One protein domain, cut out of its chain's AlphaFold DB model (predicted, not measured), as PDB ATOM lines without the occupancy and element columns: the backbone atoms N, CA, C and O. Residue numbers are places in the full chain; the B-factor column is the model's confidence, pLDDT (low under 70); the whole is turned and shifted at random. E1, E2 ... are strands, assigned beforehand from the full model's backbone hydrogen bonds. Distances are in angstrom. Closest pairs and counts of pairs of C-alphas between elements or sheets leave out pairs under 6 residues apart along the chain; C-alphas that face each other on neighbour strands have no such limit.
ATOM      1  N   ARG A   3     140.932 178.935 192.150       88.56
ATOM      2  CA  ARG A   3     140.832 180.376 192.423       88.56
ATOM      3  C   ARG A   3     139.886 180.560 193.596       88.56
ATOM      4  O   ARG A   3     138.809 179.959 193.616       88.56
ATOM      5  N   VAL A   4     140.285 181.394 194.547       88.31
ATOM      6  CA  VAL A   4     139.503 181.668 195.750       88.31
ATOM      7  C   VAL A   4     139.290 183.162 195.936       88.31
ATOM      8  O   VAL A   4     140.163 183.959 195.598       88.31
ATOM      9  N   ILE A   5     138.136 183.529 196.486       86.19
ATOM     10  CA  ILE A   5     137.837 184.894 196.919       86.19
ATOM     11  C   ILE A   5     137.484 184.900 198.403       86.19
ATOM     12  O   ILE A   5     136.860 183.969 198.915       86.19
ATOM     13  N   TRP A   6     137.875 185.963 199.098       84.00
ATOM     14  CA  TRP A   6     137.455 186.202 200.470       84.00
ATOM     15  C   TRP A   6     136.066 186.844 200.488       84.00
ATOM     16  O   TRP A   6     135.869 187.903 199.896       84.00
ATOM     17  N   THR A   7     135.104 186.225 201.174       82.00
ATOM     18  CA  THR A   7     133.720 186.728 201.268       82.00
ATOM     19  C   THR A   7     133.482 187.642 202.472       82.00
ATOM     20  O   THR A   7     132.337 187.972 202.766       82.00
ATOM     21  N   GLY A   8     134.525 187.985 203.232       77.44
ATOM     22  CA  GLY A   8     134.401 188.632 204.546       77.44
ATOM     23  C   GLY A   8     134.327 187.646 205.715       77.44
ATOM     24  O   GLY A   8     134.624 188.022 206.845       77.44
ATOM     25  N   THR A   9     133.982 186.383 205.448       79.62
ATOM     26  CA  THR A   9     133.842 185.337 206.477       79.62
ATOM     27  C   THR A   9     134.470 184.002 206.095       79.62
ATOM     28  O   THR A   9     134.823 183.228 206.978       79.62
ATOM     29  N   LYS A  10     134.557 183.675 204.798       86.38
ATOM     30  CA  LYS A  10     135.095 182.404 204.298       86.38
ATOM     31  C   LYS A  10     135.853 182.609 202.986       86.38
ATOM     32  O   LYS A  10     135.627 183.580 202.266       86.38
ATOM     33  N   LEU A  11     136.731 181.661 202.657       89.56
ATOM     34  CA  LEU A  11     137.373 181.572 201.344       89.56
ATOM     35  C   LEU A  11     136.506 180.714 200.418       89.56
ATOM     36  O   LEU A  11     136.439 179.495 200.586       89.56
ATOM     37  N   GLN A  12     135.822 181.353 199.470       91.75
ATOM     38  CA  GLN A  12     134.975 180.695 198.475       91.75
ATOM     39  C   GLN A  12     135.807 180.287 197.259       91.75
ATOM     40  O   GLN A  12     136.562 181.100 196.732       91.75
ATOM     41  N   LYS A  13     135.628 179.058 196.775       93.25
ATOM     42  CA  LYS A  13     136.165 178.587 195.494       93.25
ATOM     43  C   LYS A  13     135.298 179.136 194.360       93.25
ATOM     44  O   LYS A  13     134.081 178.969 194.377       93.25
ATOM     45  N   VAL A  14     135.922 179.789 193.384       91.38
ATOM     46  CA  VAL A  14     135.214 180.394 192.236       91.38
ATOM     47  C   VAL A  14     135.582 179.764 190.902       91.38
ATOM     48  O   VAL A  14     134.810 179.843 189.955       91.38
ATOM     49  N   ALA A  15     136.738 179.111 190.824       90.62
ATOM     50  CA  ALA A  15     137.137 178.348 189.654       90.62
ATOM     51  C   ALA A  15     138.117 177.243 190.046       90.62
ATOM     52  O   ALA A  15     138.822 177.358 191.056       90.62
ATOM     53  N   TRP A  16     138.226 176.216 189.213       91.00
ATOM     54  CA  TRP A  16     139.225 175.163 189.364       91.00
ATOM     55  C   TRP A  16     139.931 174.868 188.043       91.00
ATOM     56  O   TRP A  16     139.378 175.068 186.967       91.00
ATOM     57  N   ALA A  17     141.165 174.389 188.133       88.38
ATOM     58  CA  ALA A  17     141.924 173.876 187.000       88.38
ATOM     59  C   ALA A  17     142.715 172.638 187.431       88.38
ATOM     60  O   ALA A  17     143.156 172.533 188.586       88.38
ATOM     61  N   THR A  18     142.912 171.697 186.513       85.19
ATOM     62  CA  THR A  18     143.807 170.556 186.735       85.19
ATOM     63  C   THR A  18     145.249 171.058 186.813       85.19
ATOM     64  O   THR A  18     145.647 171.920 186.035       85.19
ATOM     65  N   GLN A  19     146.037 170.543 187.761       72.94
ATOM     66  CA  GLN A  19     147.481 170.790 187.754       72.94
ATOM     67  C   GLN A  19     148.105 169.956 186.633       72.94
ATOM     68  O   GLN A  19     147.960 168.736 186.618       72.94
ATOM     69  N   GLY A  20     148.764 170.614 185.687       68.81
ATOM     70  CA  GLY A  20     149.415 169.973 184.550       68.81
ATOM     71  C   GLY A  20     150.472 170.884 183.937       68.81
ATOM     72  O   GLY A  20     150.630 172.031 184.356       68.81
ATOM     73  N   PHE A  21     151.203 170.367 182.951       59.25
ATOM     74  CA  PHE A  21     152.162 171.158 182.186       59.25
ATOM     75  C   PHE A  21     151.415 172.093 181.223       59.25
ATOM     76  O   PHE A  21     150.644 171.625 180.388       59.25
ATOM     77  N   GLY A  22     151.649 173.404 181.336       66.88
ATOM     78  CA  GLY A  22     151.046 174.432 180.480       66.88
ATOM     79  C   GLY A  22     150.123 175.400 181.225       66.88
ATOM     80  O   GLY A  22     149.987 175.348 182.448       66.88
ATOM     81  N   ALA A  23     149.504 176.320 180.479       70.06
ATOM     82  CA  ALA A  23     148.597 177.311 181.050       70.06
ATOM     83  C   ALA A  23     147.332 176.632 181.622       70.06
ATOM     84  O   ALA A  23     146.692 175.841 180.919       70.06
ATOM     85  N   PRO A  24     146.943 176.935 182.875       77.44
ATOM     86  CA  PRO A  24     145.806 176.291 183.519       77.44
ATOM     87  C   PRO A  24     144.502 176.594 182.778       77.44
ATOM     88  O   PRO A  24     144.126 177.753 182.609       77.44
ATOM     89  N   GLN A  25     143.791 175.537 182.385       84.38
ATOM     90  CA  GLN A  25     142.450 175.627 181.810       84.38
ATOM     91  C   GLN A  25     141.429 175.732 182.948       84.38
ATOM     92  O   GLN A  25     141.176 174.759 183.663       84.38
ATOM     93  N   TRP A  26     140.903 176.938 183.158       86.44
ATOM     94  CA  TRP A  26     140.004 177.244 184.269       86.44
ATOM     95  C   TRP A  26     138.549 176.906 183.950       86.44
ATOM     96  O   TRP A  26     138.018 177.325 182.926       86.44
ATOM     97  N   ASN A  27     137.894 176.226 184.887       88.81
ATOM     98  CA  ASN A  27     136.473 175.903 184.869       88.81
ATOM     99  C   ASN A  27     135.738 176.694 185.953       88.81
ATOM    100  O   ASN A  27     136.232 176.797 187.081       88.81
ATOM    101  N   ASP A  28     134.566 177.232 185.615       89.19
ATOM    102  CA  ASP A  28     133.737 178.021 186.532       89.19
ATOM    103  C   ASP A  28     133.150 177.110 187.618       89.19
ATOM    104  O   ASP A  28     132.721 175.994 187.335       89.19
ATOM    105  N   MET A  29     133.145 177.580 188.864       92.69
ATOM    106  CA  MET A  29     132.460 176.917 189.986       92.69
ATOM    107  C   MET A  29     131.252 177.710 190.486       92.69
ATOM    108  O   MET A  29     130.563 177.287 191.408       92.69
ATOM    109  N   THR A  30     131.007 178.882 189.913       89.62
ATOM    110  CA  THR A  30     129.930 179.788 190.308       89.62
ATOM    111  C   THR A  30     128.707 179.669 189.413       89.62
ATOM    112  O   THR A  30     127.631 180.093 189.833       89.62
ATOM    113  N   LYS A  31     128.843 179.092 188.210       87.81
ATOM    114  CA  LYS A  31     127.756 178.953 187.234       87.81
ATOM    115  C   LYS A  31     127.767 177.610 186.504       87.81
ATOM    116  O   LYS A  31     128.828 177.035 186.284       87.81
ATOM    117  N   ASP A  32     126.584 177.135 186.113       85.19
ATOM    118  CA  ASP A  32     126.421 175.988 185.214       85.19
ATOM    119  C   ASP A  32     126.662 176.373 183.737       85.19
ATOM    120  O   ASP A  32     126.872 177.540 183.398       85.19
ATOM    121  N   ALA A  33     126.600 175.389 182.830       82.06
ATOM    122  CA  ALA A  33     126.786 175.601 181.389       82.06
ATOM    123  C   ALA A  33     125.736 176.534 180.746       82.06
ATOM    124  O   ALA A  33     125.958 177.039 179.648       82.06
ATOM    125  N   ASN A  34     124.612 176.775 181.426       82.25
ATOM    126  CA  ASN A  34     123.545 177.675 180.993       82.25
ATOM    127  C   ASN A  34     123.649 179.063 181.657       82.25
ATOM    128  O   ASN A  34     122.809 179.927 181.410       82.25
ATOM    129  N   GLY A  35     124.666 179.292 182.496       81.00
ATOM    130  CA  GLY A  35     124.895 180.546 183.209       81.00
ATOM    131  C   GLY A  35     124.111 180.703 184.517       81.00
ATOM    132  O   GLY A  35     124.152 181.789 185.103       81.00
ATOM    133  N   ASN A  36     123.423 179.664 184.999       86.88
ATOM    134  CA  ASN A  36     122.706 179.702 186.277       86.88
ATOM    135  C   ASN A  36     123.680 179.580 187.446       86.88
ATOM    136  O   ASN A  36     124.625 178.800 187.380       86.88
ATOM    137  N   ALA A  37     123.426 180.305 188.536       90.44
ATOM    138  CA  ALA A  37     124.282 180.271 189.718       90.44
ATOM    139  C   ALA A  37     124.302 178.883 190.389       90.44
ATOM    140  O   ALA A  37     123.253 178.281 190.622       90.44
ATOM    141  N   LEU A  38     125.497 178.412 190.741       91.56
ATOM    142  CA  LEU A  38     125.722 177.189 191.512       91.56
ATOM    143  C   LEU A  38     125.800 177.478 193.016       91.56
ATOM    144  O   LEU A  38     126.001 178.615 193.449       91.56
ATOM    145  N   THR A  39     125.655 176.425 193.827       93.75
ATOM    146  CA  THR A  39     125.844 176.527 195.282       93.75
ATOM    147  C   THR A  39     127.310 176.853 195.592       93.75
ATOM    148  O   THR A  39     128.188 176.140 195.106       93.75
ATOM    149  N   PRO A  40     127.606 177.888 196.402       92.94
ATOM    150  CA  PRO A  40     128.976 178.236 196.759       92.94
ATOM    151  C   PRO A  40     129.719 177.108 197.478       92.94
ATOM    152  O   PRO A  40     129.253 176.582 198.489       92.94
ATOM    153  N   GLU A  41     130.926 176.810 197.007       94.38
ATOM    154  CA  GLU A  41     131.865 175.920 197.686       94.38
ATOM    155  C   GLU A  41     132.970 176.711 198.390       94.38
ATOM    156  O   GLU A  41     133.432 177.740 197.897       94.38
ATOM    157  N   TYR A  42     133.452 176.203 199.525       92.81
ATOM    158  CA  TYR A  42     134.471 176.865 200.343       92.81
ATOM    159  C   TYR A  42     135.702 175.976 200.551       92.81
ATOM    160  O   TYR A  42     135.665 174.762 200.328       92.81
ATOM    161  N   ILE A  43     136.817 176.588 200.955       91.62
ATOM    162  CA  ILE A  43     137.974 175.850 201.476       91.62
ATOM    163  C   ILE A  43     137.578 175.173 202.792       91.62
ATOM    164  O   ILE A  43     137.072 175.827 203.702       91.62
ATOM    165  N   ASP A  44     137.820 173.866 202.875       91.06
ATOM    166  CA  ASP A  44     137.621 173.081 204.091       91.06
ATOM    167  C   ASP A  44     138.888 173.147 204.951       91.06
ATOM    168  O   ASP A  44     139.898 172.517 204.635       91.06
ATOM    169  N   THR A  45     138.843 173.933 206.028       91.38
ATOM    170  CA  THR A  45     139.973 174.075 206.956       91.38
ATOM    171  C   THR A  45     140.085 172.921 207.946       91.38
ATOM    172  O   THR A  45     141.056 172.865 208.693       91.38
ATOM    173  N   THR A  46     139.138 171.980 207.953       90.94
ATOM    174  CA  THR A  46     139.146 170.849 208.891       90.94
ATOM    175  C   THR A  46     139.974 169.668 208.387       90.94
ATOM    176  O   THR A  46     140.328 168.790 209.171       90.94
ATOM    177  N   ARG A  47     140.313 169.628 207.091       91.62
ATOM    178  CA  ARG A  47     141.021 168.508 206.442       91.62
ATOM    179  C   ARG A  47     142.192 168.982 205.575       91.62
ATOM    180  O   ARG A  47     142.334 168.574 204.421       91.62
ATOM    181  N   LEU A  48     143.034 169.853 206.120       89.69
ATOM    182  CA  LEU A  48     144.191 170.408 205.421       89.69
ATOM    183  C   LEU A  48     145.400 169.471 205.482       89.69
ATOM    184  O   LEU A  48     145.526 168.641 206.376       89.69
ATOM    185  N   GLN A  49     146.314 169.616 204.525       84.69
ATOM    186  CA  GLN A  49     147.610 168.933 204.581       84.69
ATOM    187  C   GLN A  49     148.554 169.598 205.596       84.69
ATOM    188  O   GLN A  49     149.363 168.917 206.214       84.69
ATOM    189  N   PHE A  50     148.433 170.917 205.766       82.31
ATOM    190  CA  PHE A  50     149.296 171.744 206.605       82.31
ATOM    191  C   PHE A  50     148.460 172.804 207.333       82.31
ATOM    192  O   PHE A  50     147.382 173.169 206.861       82.31
ATOM    193  N   GLY A  51     148.969 173.329 208.451       83.56
ATOM    194  CA  GLY A  51     148.304 174.353 209.276       83.56
ATOM    195  C   GLY A  51     148.273 175.772 208.684       83.56
ATOM    196  O   GLY A  51     148.099 176.759 209.395       83.56
ATOM    197  N   GLU A  52     148.487 175.897 207.382       85.81
ATOM    198  CA  GLU A  52     148.535 177.166 206.672       85.81
ATOM    199  C   GLU A  52     148.040 176.995 205.241       85.81
ATOM    200  O   GLU A  52     148.055 175.903 204.665       85.81
ATOM    201  N   LEU A  53     147.602 178.106 204.657       88.69
ATOM    202  CA  LEU A  53     147.172 178.147 203.274       88.69
ATOM    203  C   LEU A  53     148.177 178.937 202.440       88.69
ATOM    204  O   LEU A  53     148.455 180.100 202.728       88.69
ATOM    205  N   ASN A  54     148.685 178.294 201.394       86.56
ATOM    206  CA  ASN A  54     149.655 178.848 200.460       86.56
ATOM    207  C   ASN A  54     148.953 179.198 199.139       86.56
ATOM    208  O   ASN A  54     148.359 178.325 198.502       86.56
ATOM    209  N   PHE A  55     149.019 180.461 198.720       85.50
ATOM    210  CA  PHE A  55     148.372 180.957 197.503       85.50
ATOM    211  C   PHE A  55     149.274 181.909 196.720       85.50
ATOM    212  O   PHE A  55     150.229 182.460 197.254       85.50
ATOM    213  N   TRP A  56     148.907 182.167 195.469       81.31
ATOM    214  CA  TRP A  56     149.357 183.342 194.728       81.31
ATOM    215  C   TRP A  56     148.221 184.367 194.685       81.31
ATOM    216  O   TRP A  56     147.089 184.009 194.350       81.31
ATOM    217  N   SER A  57     148.501 185.630 195.007       80.00
ATOM    218  CA  SER A  57     147.524 186.719 194.971       80.00
ATOM    219  C   SER A  57     147.996 187.839 194.058       80.00
ATOM    220  O   SER A  57     149.046 188.431 194.280       80.00
ATOM    221  N   GLN A  58     147.173 188.186 193.068       71.25
ATOM    222  CA  GLN A  58     147.411 189.357 192.220       71.25
ATOM    223  C   GLN A  58     147.248 190.673 192.994       71.25
ATOM    224  O   GLN A  58     147.994 191.610 192.751       71.25
ATOM    225  N   ALA A  59     146.312 190.738 193.947       72.00
ATOM    226  CA  ALA A  59     146.031 191.955 194.720       72.00
ATOM    227  C   ALA A  59     147.078 192.244 195.811       72.00
ATOM    228  O   ALA A  59     147.193 193.377 196.276       72.00
ATOM    229  N   LEU A  60     147.803 191.207 196.243       77.94
ATOM    230  CA  LEU A  60     148.950 191.324 197.153       77.94
ATOM    231  C   LEU A  60     150.288 191.251 196.385       77.94
ATOM    232  O   LEU A  60     151.352 191.471 196.960       77.94
ATOM    233  N   GLY A  61     150.221 190.999 195.073       69.38
ATOM    234  CA  GLY A  61     151.338 190.979 194.132       69.38
ATOM    235  C   GLY A  61     152.401 189.934 194.452       69.38
ATOM    236  O   GLY A  61     153.578 190.279 194.510       69.38
ATOM    237  N   GLY A  62     151.994 188.688 194.720       76.69
ATOM    238  CA  GLY A  62     152.950 187.609 194.968       76.69
ATOM    239  C   GLY A  62     152.396 186.379 195.679       76.69
ATOM    240  O   GLY A  62     151.181 186.176 195.786       76.69
ATOM    241  N   GLN A  63     153.319 185.555 196.183       81.56
ATOM    242  CA  GLN A  63     153.007 184.440 197.068       81.56
ATOM    243  C   GLN A  63     152.504 184.962 198.416       81.56
ATOM    244  O   GLN A  63     153.058 185.883 199.014       81.56
ATOM    245  N   VAL A  64     151.440 184.338 198.901       85.56
ATOM    246  CA  VAL A  64     150.745 184.701 200.126       85.56
ATOM    247  C   VAL A  64     150.572 183.467 200.987       85.56
ATOM    248  O   VAL A  64     150.180 182.401 200.505       85.56
ATOM    249  N   ARG A  65     150.816 183.642 202.281       87.12
ATOM    250  CA  ARG A  65     150.562 182.656 203.321       87.12
ATOM    251  C   ARG A  65     149.529 183.175 204.302       87.12
ATOM    252  O   ARG A  65     149.654 184.272 204.840       87.12
ATOM    253  N   ILE A  66     148.500 182.371 204.533       88.56
ATOM    254  CA  ILE A  66     147.503 182.612 205.574       88.56
ATOM    255  C   ILE A  66     147.763 181.594 206.675       88.56
ATOM    256  O   ILE A  66     147.511 180.401 206.491       88.56
ATOM    257  N   LYS A  67     148.279 182.071 207.809       84.31
ATOM    258  CA  LYS A  67     148.514 181.227 208.979       84.31
ATOM    259  C   LYS A  67     147.189 181.024 209.703       84.31
ATOM    260  O   LYS A  67     146.588 181.993 210.169       84.31
ATOM    261  N   LEU A  68     146.720 179.782 209.757       88.50
ATOM    262  CA  LEU A  68     145.467 179.455 210.425       88.50
ATOM    263  C   LEU A  68     145.698 179.257 211.927       88.50
ATOM    264  O   LEU A  68     146.810 178.962 212.369       88.50
ATOM    265  N   ALA A  69     144.648 179.481 212.712       87.81
ATOM    266  CA  ALA A  69     144.684 179.351 214.163       87.81
ATOM    267  C   ALA A  69     144.220 177.958 214.607       87.81
ATOM    268  O   ALA A  69     143.479 177.288 213.883       87.81
ATOM    269  N   ASN A  70     144.643 177.559 215.812       87.94
ATOM    270  CA  ASN A  70     144.178 176.356 216.513       87.94
ATOM    271  C   ASN A  70     144.215 175.100 215.627       87.94
ATOM    272  O   ASN A  70     143.227 174.380 215.483       87.94
ATOM    273  N   CYS A  71     145.359 174.899 214.973       87.56
ATOM    274  CA  CYS A  71     145.602 173.767 214.094       87.56
ATOM    275  C   CYS A  71     146.022 172.535 214.897       87.56
ATOM    276  O   CYS A  71     147.085 172.539 215.508       87.56
ATOM    277  N   GLU A  72     145.226 171.474 214.823       88.56
ATOM    278  CA  GLU A  72     145.445 170.200 215.514       88.56
ATOM    279  C   GLU A  72     145.329 169.024 214.530       88.56
ATOM    280  O   GLU A  72     144.664 169.156 213.493       88.56
ATOM    281  N   PRO A  73     145.926 167.850 214.811       87.44
ATOM    282  CA  PRO A  73     145.668 166.644 214.028       87.44
ATOM    283  C   PRO A  73     144.162 166.360 213.925       87.44
ATOM    284  O   PRO A  73     143.430 166.410 214.915       87.44
ATOM    285  N   ASN A  74     143.675 166.069 212.718       89.69
ATOM    286  CA  ASN A  74     142.258 165.811 212.507       89.69
ATOM    287  C   ASN A  74     141.839 164.517 213.228       89.69
ATOM    288  O   ASN A  74     142.484 163.475 213.125       89.69
ATOM    289  N   ASN A  75     140.711 164.583 213.935       85.44
ATOM    290  CA  ASN A  75     140.187 163.500 214.768       85.44
ATOM    291  C   ASN A  75     139.776 162.233 213.994       85.44
ATOM    292  O   ASN A  75     139.774 161.145 214.562       85.44
ATOM    293  N   THR A  76     139.403 162.368 212.722       88.62
ATOM    294  CA  THR A  76     139.003 161.255 211.842       88.62
ATOM    295  C   THR A  76     140.132 160.765 210.942       88.62
ATOM    296  O   THR A  76     140.110 159.620 210.500       88.62
ATOM    297  N   ASP A  77     141.111 161.622 210.661       87.06
ATOM    298  CA  ASP A  77     142.235 161.343 209.774       87.06
ATOM    299  C   ASP A  77     143.493 162.041 210.315       87.06
ATOM    300  O   ASP A  77     143.777 163.172 209.919       87.06
ATOM    301  N   PRO A  78     144.267 161.387 211.202       84.50
ATOM    302  CA  PRO A  78     145.456 161.982 211.817       84.50
ATOM    303  C   PRO A  78     146.553 162.400 210.826       84.50
ATOM    304  O   PRO A  78     147.505 163.067 211.219       84.50
ATOM    305  N   THR A  79     146.444 162.026 209.542       85.31
ATOM    306  CA  THR A  79     147.344 162.504 208.476       85.31
ATOM    307  C   THR A  79     146.985 163.904 207.971       85.31
ATOM    308  O   THR A  79     147.716 164.484 207.165       85.31
ATOM    309  N   LYS A  80     145.846 164.445 208.414       88.81
ATOM    310  CA  LYS A  80     145.361 165.788 208.105       88.81
ATOM    311  C   LYS A  80     145.422 166.677 209.335       88.81
ATOM    312  O   LYS A  80     145.370 166.218 210.469       88.81
ATOM    313  N   THR A  81     145.480 167.973 209.080       89.38
ATOM    314  CA  THR A  81     145.399 169.032 210.081       89.38
ATOM    315  C   THR A  81     144.024 169.689 210.001       89.38
ATOM    316  O   THR A  81     143.562 170.048 208.917       89.38
ATOM    317  N   SER A  82     143.371 169.844 211.147       92.38
ATOM    318  CA  SER A  82     142.147 170.615 211.317       92.38
ATOM    319  C   SER A  82     142.481 171.949 211.963       92.38
ATOM    320  O   SER A  82     143.042 171.967 213.049       92.38
ATOM    321  N   CYS A  83     142.105 173.049 211.324       91.44
ATOM    322  CA  CYS A  83     142.328 174.405 211.810       91.44
ATOM    323  C   CYS A  83     141.023 175.200 211.858       91.44
ATOM    324  O   CYS A  83     140.072 174.930 211.111       91.44
ATOM    325  N   GLU A  84     141.010 176.255 212.669       90.62
ATOM    326  CA  GLU A  84     139.941 177.247 212.625       90.62
ATOM    327  C   GLU A  84     139.900 177.975 211.280       90.62
ATOM    328  O   GLU A  84     140.922 178.234 210.632       90.62
ATOM    329  N   ALA A  85     138.683 178.315 210.853       88.19
ATOM    330  CA  ALA A  85     138.482 179.106 209.652       88.19
ATOM    331  C   ALA A  85     139.096 180.508 209.827       88.19
ATOM    332  O   ALA A  85     139.005 181.086 210.915       88.19
ATOM    333  N   PRO A  86     139.686 181.089 208.767       89.12
ATOM    334  CA  PRO A  86     140.220 182.440 208.843       89.12
ATOM    335  C   PRO A  86     139.105 183.450 209.147       89.12
ATOM    336  O   PRO A  86     137.962 183.288 208.722       89.12
ATOM    337  N   THR A  87     139.458 184.512 209.861       86.81
ATOM    338  CA  THR A  87     138.605 185.662 210.183       86.81
ATOM    339  C   THR A  87     139.215 186.936 209.594       86.81
ATOM    340  O   THR A  87     140.318 186.916 209.046       86.81
ATOM    341  N   SER A  88     138.539 188.077 209.738       81.69
ATOM    342  CA  SER A  88     139.100 189.380 209.353       81.69
ATOM    343  C   SER A  88     140.355 189.780 210.145       81.69
ATOM    344  O   SER A  88     141.070 190.679 209.712       81.69
ATOM    345  N   ALA A  89     140.638 189.121 211.275       83.25
ATOM    346  CA  ALA A  89     141.844 189.330 212.075       83.25
ATOM    347  C   ALA A  89     142.979 188.347 211.734       83.25
ATOM    348  O   ALA A  89     144.073 188.456 212.290       83.25
ATOM    349  N   THR A  90     142.742 187.369 210.852       87.19
ATOM    350  CA  THR A  90     143.766 186.384 210.495       87.19
ATOM    351  C   THR A  90     144.933 187.057 209.783       87.19
ATOM    352  O   THR A  90     144.757 187.794 208.816       87.19
ATOM    353  N   THR A  91     146.146 186.783 210.263       83.50
ATOM    354  CA  THR A  91     147.371 187.342 209.688       83.50
ATOM    355  C   THR A  91     147.620 186.780 208.292       83.50
ATOM    356  O   THR A  91     147.616 185.564 208.079       83.50
ATOM    357  N   VAL A  92     147.880 187.687 207.353       85.12
ATOM    358  CA  VAL A  92     148.263 187.379 205.977       85.12
ATOM    359  C   VAL A  92     149.706 187.824 205.782       85.12
ATOM    360  O   VAL A  92     150.023 188.996 205.964       85.12
ATOM    361  N   VAL A  93     150.574 186.881 205.429       84.50
ATOM    362  CA  VAL A  93     152.000 187.113 205.191       84.50
ATOM    363  C   VAL A  93     152.254 187.072 203.691       84.50
ATOM    364  O   VAL A  93     151.837 186.138 203.010       84.50
ATOM    365  N   PHE A  94     152.945 188.077 203.173       85.25
ATOM    366  CA  PHE A  94     153.419 188.135 201.795       85.25
ATOM    367  C   PHE A  94     154.776 188.835 201.783       85.25
ATOM    368  O   PHE A  94     155.092 189.590 202.705       85.25
ATOM    369  N   TYR A  95     155.575 188.560 200.760       81.06
ATOM    370  CA  TYR A  95     156.949 189.041 200.663       81.06
ATOM    371  C   TYR A  95     157.097 190.003 199.492       81.06
ATOM    372  O   TYR A  95     156.418 189.881 198.473       81.06
TER     373      TYR A  95
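AT A GLANCE: This is residues 3 to 95 of the 390 residues of an uncharacterized protein of Geobacteraceae bacterium (UniProt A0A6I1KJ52). What is the shape? With little regular structure, this is two small antiparallel sheets amid long loops: E3 - E4 - E5 to one side, and the hairpin E1 and E2 nearer the middle, with one long loop, residues 17 to 51, joining the two sheets and another, residues 68 to 91, running from E4 to E5. What builds it? The printed part has 93 residues, 25 of them in strands E1 to E5, all strand. It is only just compact, close to loose: radius of gyration of the C-alphas 14.8 A, spans 41 by 34 by 31 A.

HOW THE PARTS SIT: How does the larger sheet run? E3, residues 52 to 57, E4, residues 62 to 67, and E5, residues 92 to 94, form a meander, each strand the antiparallel neighbour of the one before. Within hydrogen-bond range are N 55 and O 64, 2.9 A, and N 65 and O 93, 2.8 A. And the other? E1, residues 3 to 6, and E2, residues 11 to 16, form a hairpin, N 5 and O 12 being 2.9 A apart. E2 and E3 are apart.

IN THESE COORDINATES: Where does E1 begin? C-alpha 3 is at (140.832, 180.376, 192.423). Where does E5 end? C-alpha 94 is at (153.419, 188.135, 201.795).

THE WHOLE: Which links are long? E2 to E3 and E4 to E5. Where is confidence low? Residues 20 to 22 and residue 61 are under 70.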